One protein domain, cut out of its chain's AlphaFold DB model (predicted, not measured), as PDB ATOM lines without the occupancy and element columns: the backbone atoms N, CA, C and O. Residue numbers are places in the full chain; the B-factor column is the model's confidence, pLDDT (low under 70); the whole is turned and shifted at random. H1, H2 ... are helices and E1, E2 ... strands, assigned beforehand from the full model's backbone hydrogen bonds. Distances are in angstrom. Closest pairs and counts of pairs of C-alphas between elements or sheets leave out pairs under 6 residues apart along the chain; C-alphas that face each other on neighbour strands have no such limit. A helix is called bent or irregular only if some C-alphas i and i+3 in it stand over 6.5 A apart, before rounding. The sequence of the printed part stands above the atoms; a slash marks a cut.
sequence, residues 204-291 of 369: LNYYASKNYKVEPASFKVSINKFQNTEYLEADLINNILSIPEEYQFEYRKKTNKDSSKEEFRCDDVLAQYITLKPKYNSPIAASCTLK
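What this domain is: This is residues 204 to 291 of the 369 residues of an uncharacterized protein of Flavobacterium sp. (UniProt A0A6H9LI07). A twisted wall of four antiparallel strands has one short helix, H1, that only grazes it, and a long tail, residues 271 to 291, that runs out from the sheet and folds back. The tip of the E3 and E4 hairpin, residues 255 to 260, sticks out. The printed part has 88 residues with one named helix and four named strands, along the chain E1, E2, H1, E3, E4; the sheet's order is E1, E2, E4, E3. The class is mixed, helices and strands, with under half of the residues, 39 of 88, in named elements. The whole is compact, with a radius of gyration of the C-alphas of 13.2 A and spans of 37 by 30 by 23 A.

Where its parts are: E1, residues 207 to 211, begins with its C-alpha at (-46.505, 1.777, -4.642) and is 12.7 A long from first to last C-alpha. E2, residues 218 to 224, is 19.5 A long. H1, residues 234 to 241, is 11.3 A long; it is neither bent nor irregular, but only just: C-alphas 235 and 238 are 6.0 A apart. E3, residues 250 to 256, is 19.0 A long. E4, residues 259 to 270, is the longest strand at 30.5 A and ends with its C-alpha at (-37.961, -9.470, -6.768).

How they stand to each other: E1 and E2 form a hairpin at 156 degrees between their directions, with N 209 and O 220 within hydrogen-bond range at 2.9 A. E2 and E4 are antiparallel at 153 degrees, with N 223 and O 264 at 2.8 A. E4 and E3 form a hairpin at 145 degrees, with N 254 and O 261 at 2.9 A. E1 and E3 are the edge strands and are apart. E2, H1 and E3 make a split strand-helix-strand unit, two strands running the same way with a helix between them in the chain and E4 between them in the sheet; its crossover is right-handed. H1 is on the sheet but only grazes it, with residues 234 to 237; its closest C-alphas to E4 are those of Ala 234 and Phe 264, 7.1 A apart. In H1, 2 of 4 O i to N i+4 pairs and 3 of 5 O i to N i+3 pairs are within hydrogen-bond range.

The domain as a whole: The two C-alphas farthest apart, those of Glu 215 and Ile 284, are 37.9 A apart, while the first and last printed C-alphas are 8.4 A apart. The printed part has no cut. The link E3 to E4 is tight and the other links between named elements are short. Mean pLDDT of the printed part is 88.1; residues 257 to 260 are under 70.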
ATOM      1  N   LEU A 204     -46.430   3.929 -15.372       96.00
ATOM      2  CA  LEU A 204     -47.281   3.561 -14.240       96.00
ATOM      3  C   LEU A 204     -46.933   4.333 -12.976       96.00
ATOM      4  O   LEU A 204     -45.766   4.477 -12.604       96.00
ATOM      5  N   ASN A 205     -47.986   4.747 -12.280       94.81
ATOM      6  CA  ASN A 205     -47.947   5.151 -10.885       94.81
ATOM      7  C   ASN A 205     -48.164   3.903 -10.025       94.81
ATOM      8  O   ASN A 205     -49.201   3.245 -10.141       94.81
ATOM      9  N   TYR A 206     -47.199   3.568  -9.169       93.50
ATOM     10  CA  TYR A 206     -47.292   2.396  -8.302       93.50
ATOM     11  C   TYR A 206     -46.632   2.624  -6.945       93.50
ATOM     12  O   TYR A 206     -45.684   3.404  -6.798       93.50
ATOM     13  N   TYR A 207     -47.116   1.882  -5.956       92.19
ATOM     14  CA  TYR A 207     -46.505   1.777  -4.642       92.19
ATOM     15  C   TYR A 207     -45.796   0.440  -4.529       92.19
ATOM     16  O   TYR A 207     -46.370  -0.601  -4.834       92.19
ATOM     17  N   ALA A 208     -44.552   0.468  -4.066       92.12
ATOM     18  CA  ALA A 208     -43.808  -0.736  -3.753       92.12
ATOM     19  C   ALA A 208     -43.305  -0.662  -2.317       92.12
ATOM     20  O   ALA A 208     -42.693   0.327  -1.912       92.12
ATOM     21  N   SER A 209     -43.566  -1.715  -1.549       91.81
ATOM     22  CA  SER A 209     -43.103  -1.848  -0.170       91.81
ATOM     23  C   SER A 209     -42.298  -3.128  -0.021       91.81
ATOM     24  O   SER A 209     -42.686  -4.181  -0.528       91.81
ATOM     25  N   LYS A 210     -41.147  -3.033   0.645       89.50
ATOM     26  CA  LYS A 210     -40.256  -4.177   0.831       89.50
ATOM     27  C   LYS A 210     -40.927  -5.223   1.719       89.50
ATOM     28  O   LYS A 210     -41.466  -4.901   2.779       89.50
ATOM     29  N   ASN A 211     -40.864  -6.479   1.300       84.44
ATOM     30  CA  ASN A 211     -41.291  -7.614   2.095       84.44
ATOM     31  C   ASN A 211     -40.091  -8.158   2.880       84.44
ATOM     32  O   ASN A 211     -39.255  -8.879   2.349       84.44
ATOM     33  N   TYR A 212     -39.997  -7.797   4.159       77.94
ATOM     34  CA  TYR A 212     -38.883  -8.200   5.030       77.94
ATOM     35  C   TYR A 212     -38.906  -9.681   5.440       77.94
ATOM     36  O   TYR A 212     -37.998 -10.124   6.131       77.94
ATOM     37  N   LYS A 213     -39.948 -10.436   5.065       77.19
ATOM     38  CA  LYS A 213     -40.147 -11.829   5.493       77.19
ATOM     39  C   LYS A 213     -39.714 -12.870   4.455       77.19
ATOM     40  O   LYS A 213     -39.884 -14.055   4.712       77.19
ATOM     41  N   VAL A 214     -39.225 -12.448   3.287       74.00
ATOM     42  CA  VAL A 214     -38.903 -13.336   2.160       74.00
ATOM     43  C   VAL A 214     -37.445 -13.136   1.755       74.00
ATOM     44  O   VAL A 214     -37.018 -11.999   1.544       74.00
ATOM     45  N   GLU A 215     -36.703 -14.240   1.647       71.94
ATOM     46  CA  GLU A 215     -35.389 -14.297   1.002       71.94
ATOM     47  C   GLU A 215     -35.494 -15.097  -0.310       71.94
ATOM     48  O   GLU A 215     -36.034 -16.205  -0.286       71.94
ATOM     49  N   PRO A 216     -34.994 -14.580  -1.451       78.31
ATOM     50  CA  PRO A 216     -34.407 -13.250  -1.644       78.31
ATOM     51  C   PRO A 216     -35.425 -12.114  -1.443       78.31
ATOM     52  O   PRO A 216     -36.634 -12.309  -1.547       78.31
ATOM     53  N   ALA A 217     -34.920 -10.909  -1.152       83.75
ATOM     54  CA  ALA A 217     -35.763  -9.754  -0.858       83.75
ATOM     55  C   ALA A 217     -36.759  -9.466  -1.996       83.75
ATOM     56  O   ALA A 217     -36.366  -9.189  -3.134       83.75
ATOM     57  N   SER A 218     -38.044  -9.459  -1.653       90.00
ATOM     58  CA  SER A 218     -39.139  -9.167  -2.575       90.00
ATOM     59  C   SER A 218     -39.907  -7.907  -2.177       90.00
ATOM     60  O   SER A 218     -39.704  -7.323  -1.105       90.00
ATOM     61  N   PHE A 219     -40.767  -7.440  -3.073       92.50
ATOM     62  CA  PHE A 219     -41.594  -6.257  -2.921       92.50
ATOM     63  C   PHE A 219     -43.055  -6.603  -3.155       92.50
ATOM     64  O   PHE A 219     -43.411  -7.282  -4.114       92.50
ATOM     65  N   LYS A 220     -43.903  -6.027  -2.307       93.19
ATOM     66  CA  LYS A 220     -45.334  -5.927  -2.562       93.19
ATOM     67  C   LYS A 220     -45.571  -4.702  -3.421       93.19
ATOM     68  O   LYS A 220     -45.313  -3.584  -2.962       93.19
ATOM     69  N   VAL A 221     -46.033  -4.920  -4.642       93.75
ATOM     70  CA  VAL A 221     -46.330  -3.889  -5.632       93.75
ATOM     71  C   VAL A 221     -47.841  -3.742  -5.739       93.75
ATOM     72  O   VAL A 221     -48.541  -4.712  -6.015       93.75
ATOM     73  N   SER A 222     -48.331  -2.523  -5.526       93.69
ATOM     74  CA  SER A 222     -49.741  -2.146  -5.633       93.69
ATOM     75  C   SER A 222     -49.899  -1.018  -6.648       93.69
ATOM     76  O   SER A 222     -49.224   0.012  -6.556       93.69
ATOM     77  N   ILE A 223     -50.814  -1.194  -7.598       93.75
ATOM     78  CA  ILE A 223     -51.078  -0.252  -8.688       93.75
ATOM     79  C   ILE A 223     -52.551   0.129  -8.647       93.75
ATOM     80  O   ILE A 223     -53.427  -0.692  -8.894       93.75
ATOM     81  N   ASN A 224     -52.829   1.386  -8.319       89.56
ATOM     82  CA  ASN A 224     -54.190   1.889  -8.197       89.56
ATOM     83  C   ASN A 224     -54.750   2.289  -9.577       89.56
ATOM     84  O   ASN A 224     -54.091   3.046 -10.296       89.56
ATOM     85  N   LYS A 225     -55.964   1.838  -9.932       84.88
ATOM     86  CA  LYS A 225     -56.593   2.190 -11.223       84.88
ATOM     87  C   LYS A 225     -56.851   3.698 -11.365       84.88
ATOM     88  O   LYS A 225     -56.526   4.269 -12.399       84.88
ATOM     89  N   PHE A 226     -57.317   4.375 -10.313       81.88
ATOM     90  CA  PHE A 226     -57.593   5.823 -10.327       81.88
ATOM     91  C   PHE A 226     -56.338   6.687 -10.501       81.88
ATOM     92  O   PHE A 226     -56.385   7.752 -11.117       81.88
ATOM     93  N   GLN A 227     -55.195   6.249  -9.966       87.25
ATOM     94  CA  GLN A 227     -53.929   6.961 -10.183       87.25
ATOM     95  C   GLN A 227     -53.388   6.761 -11.606       87.25
ATOM     96  O   GLN A 227     -52.641   7.608 -12.103       87.25
ATOM     97  N   ASN A 228     -53.792   5.683 -12.275       92.81
ATOM     98  CA  ASN A 228     -53.468   5.375 -13.665       92.81
ATOM     99  C   ASN A 228     -54.672   5.723 -14.560       92.81
ATOM    100  O   ASN A 228     -55.230   6.815 -14.383       92.81
ATOM    101  N   THR A 229     -55.022   4.880 -15.535       92.19
ATOM    102  CA  THR A 229     -56.242   5.020 -16.345       92.19
ATOM    103  C   THR A 229     -57.164   3.812 -16.162       92.19
ATOM    104  O   THR A 229     -56.751   2.752 -15.687       92.19
ATOM    105  N   GLU A 230     -58.432   3.967 -16.548       91.38
ATOM    106  CA  GLU A 230     -59.414   2.872 -16.542       91.38
ATOM    107  C   GLU A 230     -59.045   1.726 -17.500       91.38
ATOM    108  O   GLU A 230     -59.404   0.580 -17.237       91.38
ATOM    109  N   TYR A 231     -58.258   2.035 -18.539       93.94
ATOM    110  CA  TYR A 231     -57.767   1.119 -19.577       93.94
ATOM    111  C   TYR A 231     -56.555   0.278 -19.139       93.94
ATOM    112  O   TYR A 231     -55.945  -0.404 -19.962       93.94
ATOM    113  N   LEU A 232     -56.133   0.372 -17.873       94.25
ATOM    114  CA  LEU A 232     -55.055  -0.457 -17.345       94.25
ATOM    115  C   LEU A 232     -55.532  -1.900 -17.145       94.25
ATOM    116  O   LEU A 232     -56.406  -2.161 -16.313       94.25
ATOM    117  N   GLU A 233     -54.845  -2.817 -17.822       91.00
ATOM    118  CA  GLU A 233     -55.002  -4.266 -17.694       91.00
ATOM    119  C   GLU A 233     -53.749  -4.920 -17.099       91.00
ATOM    120  O   GLU A 233     -52.646  -4.372 -17.193       91.00
ATOM    121  N   ALA A 234     -53.913  -6.103 -16.497       88.81
ATOM    122  CA  ALA A 234     -52.833  -6.812 -15.805       88.81
ATOM    123  C   ALA A 234     -51.628  -7.096 -16.724       88.81
ATOM    124  O   ALA A 234     -50.488  -6.831 -16.343       88.81
ATOM    125  N   ASP A 235     -51.883  -7.518 -17.964       87.38
ATOM    126  CA  ASP A 235     -50.840  -7.860 -18.943       87.38
ATOM    127  C   ASP A 235     -49.970  -6.651 -19.335       87.38
ATOM    128  O   ASP A 235     -48.784  -6.781 -19.653       87.38
ATOM    129  N   LEU A 236     -50.526  -5.435 -19.258       93.06
ATOM    130  CA  LEU A 236     -49.784  -4.206 -19.545       93.06
ATOM    131  C   LEU A 236     -48.788  -3.860 -18.435       93.06
ATOM    132  O   LEU A 236     -47.796  -3.178 -18.702       93.06
ATOM    133  N   ILE A 237     -49.021  -4.322 -17.204       94.69
ATOM    134  CA  ILE A 237     -48.183  -3.984 -16.049       94.69
ATOM    135  C   ILE A 237     -46.770  -4.523 -16.245       94.69
ATOM    136  O   ILE A 237     -45.803  -3.760 -16.170       94.69
ATOM    137  N   ASN A 238     -46.660  -5.814 -16.559       93.62
ATOM    138  CA  ASN A 238     -45.379  -6.469 -16.802       93.62
ATOM    139  C   ASN A 238     -44.661  -5.847 -17.998       93.62
ATOM    140  O   ASN A 238     -43.463  -5.577 -17.931       93.62
ATOM    141  N   ASN A 239     -45.402  -5.500 -19.051       93.12
ATOM    142  CA  ASN A 239     -44.840  -4.851 -20.228       93.12
ATOM    143  C   ASN A 239     -44.269  -3.451 -19.930       93.12
ATOM    144  O   ASN A 239     -43.134  -3.145 -20.309       93.12
ATOM    145  N   ILE A 240     -45.032  -2.596 -19.241       94.94
ATOM    146  CA  ILE A 240     -44.624  -1.217 -18.932       94.94
ATOM    147  C   ILE A 240     -43.481  -1.212 -17.923       94.94
ATOM    148  O   ILE A 240     -42.488  -0.510 -18.114       94.94
ATOM    149  N   LEU A 241     -43.596  -2.022 -16.871       92.69
ATOM    150  CA  LEU A 241     -42.545  -2.146 -15.876       92.69
ATOM    151  C   LEU A 241     -41.417  -3.051 -16.346       92.69
ATOM    152  O   LEU A 241     -40.444  -3.140 -15.625       92.69
ATOM    153  N   SER A 242     -41.457  -3.695 -17.512       91.19
ATOM    154  CA  SER A 242     -40.428  -4.670 -17.923       91.19
ATOM    155  C   SER A 242     -40.123  -5.692 -16.811       91.19
ATOM    156  O   SER A 242     -38.963  -5.909 -16.452       91.19
ATOM    157  N   ILE A 243     -41.186  -6.217 -16.203       91.62
ATOM    158  CA  ILE A 243     -41.157  -7.287 -15.201       91.62
ATOM    159  C   ILE A 243     -41.446  -8.600 -15.943       91.62
ATOM    160  O   ILE A 243     -42.246  -8.580 -16.880       91.62
ATOM    161  N   PRO A 244     -40.792  -9.716 -15.580       92.19
ATOM    162  CA  PRO A 244     -41.077 -11.010 -16.190       92.19
ATOM    163  C   PRO A 244     -42.547 -11.439 -16.057       92.19
ATOM    164  O   PRO A 244     -43.230 -11.071 -15.101       92.19
ATOM    165  N   GLU A 245     -43.036 -12.226 -17.011       90.88
ATOM    166  CA  GLU A 245     -44.447 -12.624 -17.071       90.88
ATOM    167  C   GLU A 245     -44.861 -13.572 -15.937       90.88
ATOM    168  O   GLU A 245     -46.047 -13.663 -15.630       90.88
ATOM    169  N   GLU A 246     -43.922 -14.236 -15.254       91.56
ATOM    170  CA  GLU A 246     -44.242 -15.072 -14.092       91.56
ATOM    171  C   GLU A 246     -44.830 -14.286 -12.907       91.56
ATOM    172  O   GLU A 246     -45.509 -14.873 -12.066       91.56
ATOM    173  N   TYR A 247     -44.622 -12.965 -12.844       91.94
ATOM    174  CA  TYR A 247     -45.223 -12.120 -11.813       91.94
ATOM    175  C   TYR A 247     -46.651 -11.751 -12.207       91.94
ATOM    176  O   TYR A 247     -46.889 -10.911 -13.075       91.94
ATOM    177  N   GLN A 248     -47.613 -12.390 -11.551       92.00
ATOM    178  CA  GLN A 248     -49.030 -12.245 -11.863       92.00
ATOM    179  C   GLN A 248     -49.669 -11.175 -10.976       92.00
ATOM    180  O   GLN A 248     -49.698 -11.278  -9.749       92.00
ATOM    181  N   PHE A 249     -50.191 -10.126 -11.609       93.81
ATOM    182  CA  PHE A 249     -50.868  -9.035 -10.922       93.81
ATOM    183  C   PHE A 249     -52.361  -9.326 -10.787       93.81
ATOM    184  O   PHE A 249     -53.120  -9.250 -11.751       93.81
ATOM    185  N   GLU A 250     -52.804  -9.602  -9.565       92.62
ATOM    186  CA  GLU A 250     -54.209  -9.879  -9.282       92.62
ATOM    187  C   GLU A 250     -55.007  -8.586  -9.133       92.62
ATOM    188  O   GLU A 250     -54.633  -7.689  -8.369       92.62
ATOM    189  N   TYR A 251     -56.158  -8.519  -9.800       92.19
ATOM    190  CA  TYR A 251     -57.121  -7.451  -9.578       92.19
ATOM    191  C   TYR A 251     -57.843  -7.637  -8.237       92.19
ATOM    192  O   TYR A 251     -58.412  -8.692  -7.950       92.19
ATOM    193  N   ARG A 252     -57.855  -6.589  -7.412       90.12
ATOM    194  CA  ARG A 252     -58.526  -6.565  -6.110       90.12
ATOM    195  C   ARG A 252     -59.412  -5.332  -6.008       90.12
ATOM    196  O   ARG A 252     -58.945  -4.198  -6.109       90.12
ATOM    197  N   LYS A 253     -60.692  -5.561  -5.714       87.62
ATOM    198  CA  LYS A 253     -61.659  -4.518  -5.362       87.62
ATOM    199  C   LYS A 253     -61.978  -4.612  -3.877       87.62
ATOM    200  O   LYS A 253     -62.570  -5.586  -3.422       87.62
ATOM    201  N   LYS A 254     -61.565  -3.604  -3.110       80.06
ATOM    202  CA  LYS A 254     -61.931  -3.460  -1.697       80.06
ATOM    203  C   LYS A 254     -62.980  -2.375  -1.561       80.06
ATOM    204  O   LYS A 254     -62.701  -1.215  -1.851       80.06
ATOM    205  N   THR A 255     -64.155  -2.751  -1.081       72.88
ATOM    206  CA  THR A 255     -65.242  -1.817  -0.790       72.88
ATOM    207  C   THR A 255     -65.298  -1.598   0.717       72.88
ATOM    208  O   THR A 255     -65.644  -2.511   1.461       72.88
ATOM    209  N   ASN A 256     -64.940  -0.399   1.173       71.75
ATOM    210  CA  ASN A 256     -65.240   0.072   2.526       71.75
ATOM    211  C   ASN A 256     -66.491   0.964   2.482       71.75
ATOM    212  O   ASN A 256     -66.847   1.452   1.411       71.75
ATOM    213  N   LYS A 257     -67.126   1.213   3.641       63.53
ATOM    214  CA  LYS A 257     -68.352   2.038   3.756       63.53
ATOM    215  C   LYS A 257     -68.262   3.400   3.039       63.53
ATOM    216  O   LYS A 257     -69.275   3.838   2.512       63.53
ATOM    217  N   ASP A 258     -67.062   3.985   2.942       59.50
ATOM    218  CA  ASP A 258     -66.834   5.323   2.368       59.50
ATOM    219  C   ASP A 258     -65.924   5.350   1.118       59.50
ATOM    220  O   ASP A 258     -65.664   6.418   0.570       59.50
ATOM    221  N   SER A 259     -65.380   4.211   0.654       63.47
ATOM    222  CA  SER A 259     -64.551   4.188  -0.570       63.47
ATOM    223  C   SER A 259     -64.406   2.800  -1.194       63.47
ATOM    224  O   SER A 259     -64.199   1.802  -0.501       63.47
ATOM    225  N   SER A 260     -64.431   2.746  -2.528       69.06
ATOM    226  CA  SER A 260     -63.968   1.595  -3.304       69.06
ATOM    227  C   SER A 260     -62.525   1.818  -3.751       69.06
ATOM    228  O   SER A 260     -62.238   2.773  -4.471       69.06
ATOM    229  N   LYS A 261     -61.610   0.932  -3.350       80.25
ATOM    230  CA  LYS A 261     -60.241   0.886  -3.877       80.25
ATOM    231  C   LYS A 261     -60.128  -0.258  -4.874       80.25
ATOM    232  O   LYS A 261     -60.302  -1.417  -4.501       80.25
ATOM    233  N   GLU A 262     -59.831   0.094  -6.118       88.38
ATOM    234  CA  GLU A 262     -59.551  -0.837  -7.209       88.38
ATOM    235  C   GLU A 262     -58.048  -0.798  -7.503       88.38
ATOM    236  O   GLU A 262     -57.494   0.250  -7.854       88.38
ATOM    237  N   GLU A 263     -57.373  -1.926  -7.289       92.25
ATOM    238  CA  GLU A 263     -55.927  -2.047  -7.468       92.25
ATOM    239  C   GLU A 263     -55.535  -3.374  -8.117       92.25
ATOM    240  O   GLU A 263     -56.214  -4.385  -7.954       92.25
ATOM    241  N   PHE A 264     -54.399  -3.368  -8.803       94.44
ATOM    242  CA  PHE A 264     -53.656  -4.572  -9.152       94.44
ATOM    243  C   PHE A 264     -52.541  -4.795  -8.138       94.44
ATOM    244  O   PHE A 264     -51.893  -3.829  -7.716       94.44
ATOM    245  N   ARG A 265     -52.301  -6.048  -7.741       94.06
ATOM    246  CA  ARG A 265     -51.307  -6.365  -6.711       94.06
ATOM    247  C   ARG A 265     -50.515  -7.639  -6.998       94.06
ATOM    248  O   ARG A 265     -51.100  -8.653  -7.356       94.06
ATOM    249  N   CYS A 266     -49.208  -7.581  -6.744       93.38
ATOM    250  CA  CYS A 266     -48.276  -8.714  -6.726       93.38
ATOM    251  C   CYS A 266     -47.432  -8.615  -5.444       93.38
ATOM    252  O   CYS A 266     -46.941  -7.531  -5.122       93.38
ATOM    253  N   ASP A 267     -47.307  -9.692  -4.665       91.31
ATOM    254  CA  ASP A 267     -46.770  -9.630  -3.289       91.31
ATOM    255  C   ASP A 267     -45.282 -10.021  -3.152       91.31
ATOM    256  O   ASP A 267     -44.699  -9.906  -2.067       91.31
ATOM    257  N   ASP A 268     -44.672 -10.461  -4.246       91.06
ATOM    258  CA  ASP A 268     -43.415 -11.205  -4.281       91.06
ATOM    259  C   ASP A 268     -42.481 -10.799  -5.436       91.06
ATOM    260  O   ASP A 268     -41.539 -11.519  -5.756       91.06
ATOM    261  N   VAL A 269     -42.652  -9.599  -6.003       91.69
ATOM    262  CA  VAL A 269     -41.772  -9.105  -7.077       91.69
ATOM    263  C   VAL A 269     -40.342  -8.936  -6.565       91.69
ATOM    264  O   VAL A 269     -40.108  -8.199  -5.606       91.69
ATOM    265  N   LEU A 270     -39.357  -9.573  -7.205       91.56
ATOM    266  CA  LEU A 270     -37.961  -9.470  -6.768       91.56
ATOM    267  C   LEU A 270     -37.435  -8.030  -6.807       91.56
ATOM    268  O   LEU A 270     -37.704  -7.257  -7.732       91.56
ATOM    269  N   ALA A 271     -36.603  -7.689  -5.818       88.50
ATOM    270  CA  ALA A 271     -36.053  -6.346  -5.637       88.50
ATOM    271  C   ALA A 271     -35.388  -5.759  -6.890       88.50
ATOM    272  O   ALA A 271     -35.536  -4.560  -7.149       88.50
ATOM    273  N   GLN A 272     -34.688  -6.581  -7.678       88.50
ATOM    274  CA  GLN A 272     -33.977  -6.144  -8.884       88.50
ATOM    275  C   GLN A 272     -34.899  -5.512  -9.936       88.50
ATOM    276  O   GLN A 272     -34.480  -4.610 -10.658       88.50
ATOM    277  N   TYR A 273     -36.167  -5.928  -9.988       88.75
ATOM    278  CA  TYR A 273     -37.135  -5.411 -10.951       88.75
ATOM    279  C   TYR A 273     -37.822  -4.126 -10.490       88.75
ATOM    280  O   TYR A 273     -38.491  -3.483 -11.289       88.75
ATOM    281  N   ILE A 274     -37.665  -3.723  -9.230       89.44
ATOM    282  CA  ILE A 274     -38.354  -2.550  -8.676       89.44
ATOM    283  C   ILE A 274     -37.367  -1.459  -8.271       89.44
ATOM    284  O   ILE A 274     -37.526  -0.301  -8.643       89.44
ATOM    285  N   THR A 275     -36.325  -1.820  -7.525       84.06
ATOM    286  CA  THR A 275     -35.407  -0.850  -6.903       84.06
ATOM    287  C   THR A 275     -34.558  -0.074  -7.905       84.06
ATOM    288  O   THR A 275     -34.207   1.072  -7.639       84.06
ATOM    289  N   LEU A 276     -34.258  -0.670  -9.061       80.44
ATOM    290  CA  LEU A 276     -33.403  -0.071 -10.086       80.44
ATOM    291  C   LEU A 276     -34.180   0.784 -11.094       80.44
ATOM    292  O   LEU A 276     -33.575   1.351 -12.002       80.44
ATOM    293  N   LYS A 277     -35.511   0.879 -10.972       84.50
ATOM    294  CA  LYS A 277     -36.317   1.606 -11.954       84.50
ATOM    295  C   LYS A 277     -36.322   3.102 -11.666       84.50
ATOM    296  O   LYS A 277     -36.735   3.505 -10.574       84.50
ATOM    297  N   PRO A 278     -35.914   3.938 -12.635       87.25
ATOM    298  CA  PRO A 278     -35.965   5.372 -12.451       87.25
ATOM    299  C   PRO A 278     -37.413   5.823 -12.276       87.25
ATOM    300  O   PRO A 278     -38.348   5.325 -12.914       87.25
ATOM    301  N   LYS A 279     -37.586   6.780 -11.367       89.81
ATOM    302  CA  LYS A 279     -38.855   7.461 -11.145       89.81
ATOM    303  C   LYS A 279     -38.779   8.851 -11.743       89.81
ATOM    304  O   LYS A 279     -37.894   9.635 -11.395       89.81
ATOM    305  N   TYR A 280     -39.729   9.153 -12.610       92.31
ATOM    306  CA  TYR A 280     -39.965  10.497 -13.085       92.31
ATOM    307  C   TYR A 280     -40.855  11.237 -12.095       92.31
ATOM    308  O   TYR A 280     -41.895  10.731 -11.676       92.31
ATOM    309  N   ASN A 281     -40.431  12.440 -11.725       88.94
ATOM    310  CA  ASN A 281     -41.177  13.326 -10.846       88.94
ATOM    311  C   ASN A 281     -41.451  14.620 -11.597       88.94
ATOM    312  O   ASN A 281     -40.517  15.290 -12.038       88.94
ATOM    313  N   SER A 282     -42.727  14.968 -11.700       87.25
ATOM    314  CA  SER A 282     -43.184  16.192 -12.334       87.25
ATOM    315  C   SER A 282     -43.864  17.089 -11.305       87.25
ATOM    316  O   SER A 282     -44.537  16.589 -10.404       87.25
ATOM    317  N   PRO A 283     -43.733  18.419 -11.418       82.62
ATOM    318  CA  PRO A 283     -44.510  19.345 -10.604       82.62
ATOM    319  C   PRO A 283     -46.006  19.376 -10.963       82.62
ATOM    320  O   PRO A 283     -46.772  19.987 -10.223       82.62
ATOM    321  N   ILE A 284     -46.411  18.791 -12.097       88.94
ATOM    322  CA  ILE A 284     -47.796  18.805 -12.604       88.94
ATOM    323  C   ILE A 284     -48.308  17.417 -13.014       88.94
ATOM    324  O   ILE A 284     -49.397  17.299 -13.565       88.94
ATOM    325  N   ALA A 285     -47.547  16.358 -12.732       89.88
ATOM    326  CA  ALA A 285     -47.974  14.979 -12.934       89.88
ATOM    327  C   ALA A 285     -47.497  14.091 -11.780       89.88
ATOM    328  O   ALA A 285     -46.503  14.380 -11.113       89.88
ATOM    329  N   ALA A 286     -48.222  12.999 -11.544       87.88
ATOM    330  CA  ALA A 286     -47.875  12.038 -10.505       87.88
ATOM    331  C   ALA A 286     -46.512  11.373 -10.773       87.88
ATOM    332  O   ALA A 286     -46.089  11.204 -11.920       87.88
ATOM    333  N   SER A 287     -45.834  10.995  -9.687       91.19
ATOM    334  CA  SER A 287     -44.563  10.273  -9.759       91.19
ATOM    335  C   SER A 287     -44.770   8.889 -10.367       91.19
ATOM    336  O   SER A 287     -45.505   8.073  -9.808       91.19
ATOM    337  N   CYS A 288     -44.093   8.613 -11.479       94.31
ATOM    338  CA  CYS A 288     -44.294   7.395 -12.259       94.31
ATOM    339  C   CYS A 288     -42.976   6.762 -12.707       94.31
ATOM    340  O   CYS A 288     -41.917   7.391 -12.713       94.31
ATOM    341  N   THR A 289     -43.054   5.503 -13.127       95.56
ATOM    342  CA  THR A 289     -41.998   4.842 -13.899       95.56
ATOM    343  C   THR A 289     -42.453   4.712 -15.342       95.56
ATOM    344  O   THR A 289     -43.532   4.179 -15.604       95.56
ATOM    345  N   LEU A 290     -41.624   5.189 -16.269       95.69
ATOM    346  CA  LEU A 290     -41.874   5.090 -17.702       95.69
ATOM    347  C   LEU A 290     -41.374   3.760 -18.257       95.69
ATOM    348  O   LEU A 290     -40.339   3.254 -17.827       95.69
ATOM    349  N   LYS A 291     -42.061   3.253 -19.281       95.69
ATOM    350  CA  LYS A 291     -41.510   2.242 -20.183       95.69
ATOM    351  C   LYS A 291     -40.462   2.921 -21.072       95.69
ATOM    352  O   LYS A 291     -40.842   3.770 -21.893       95.69
TER     353      LYS A 291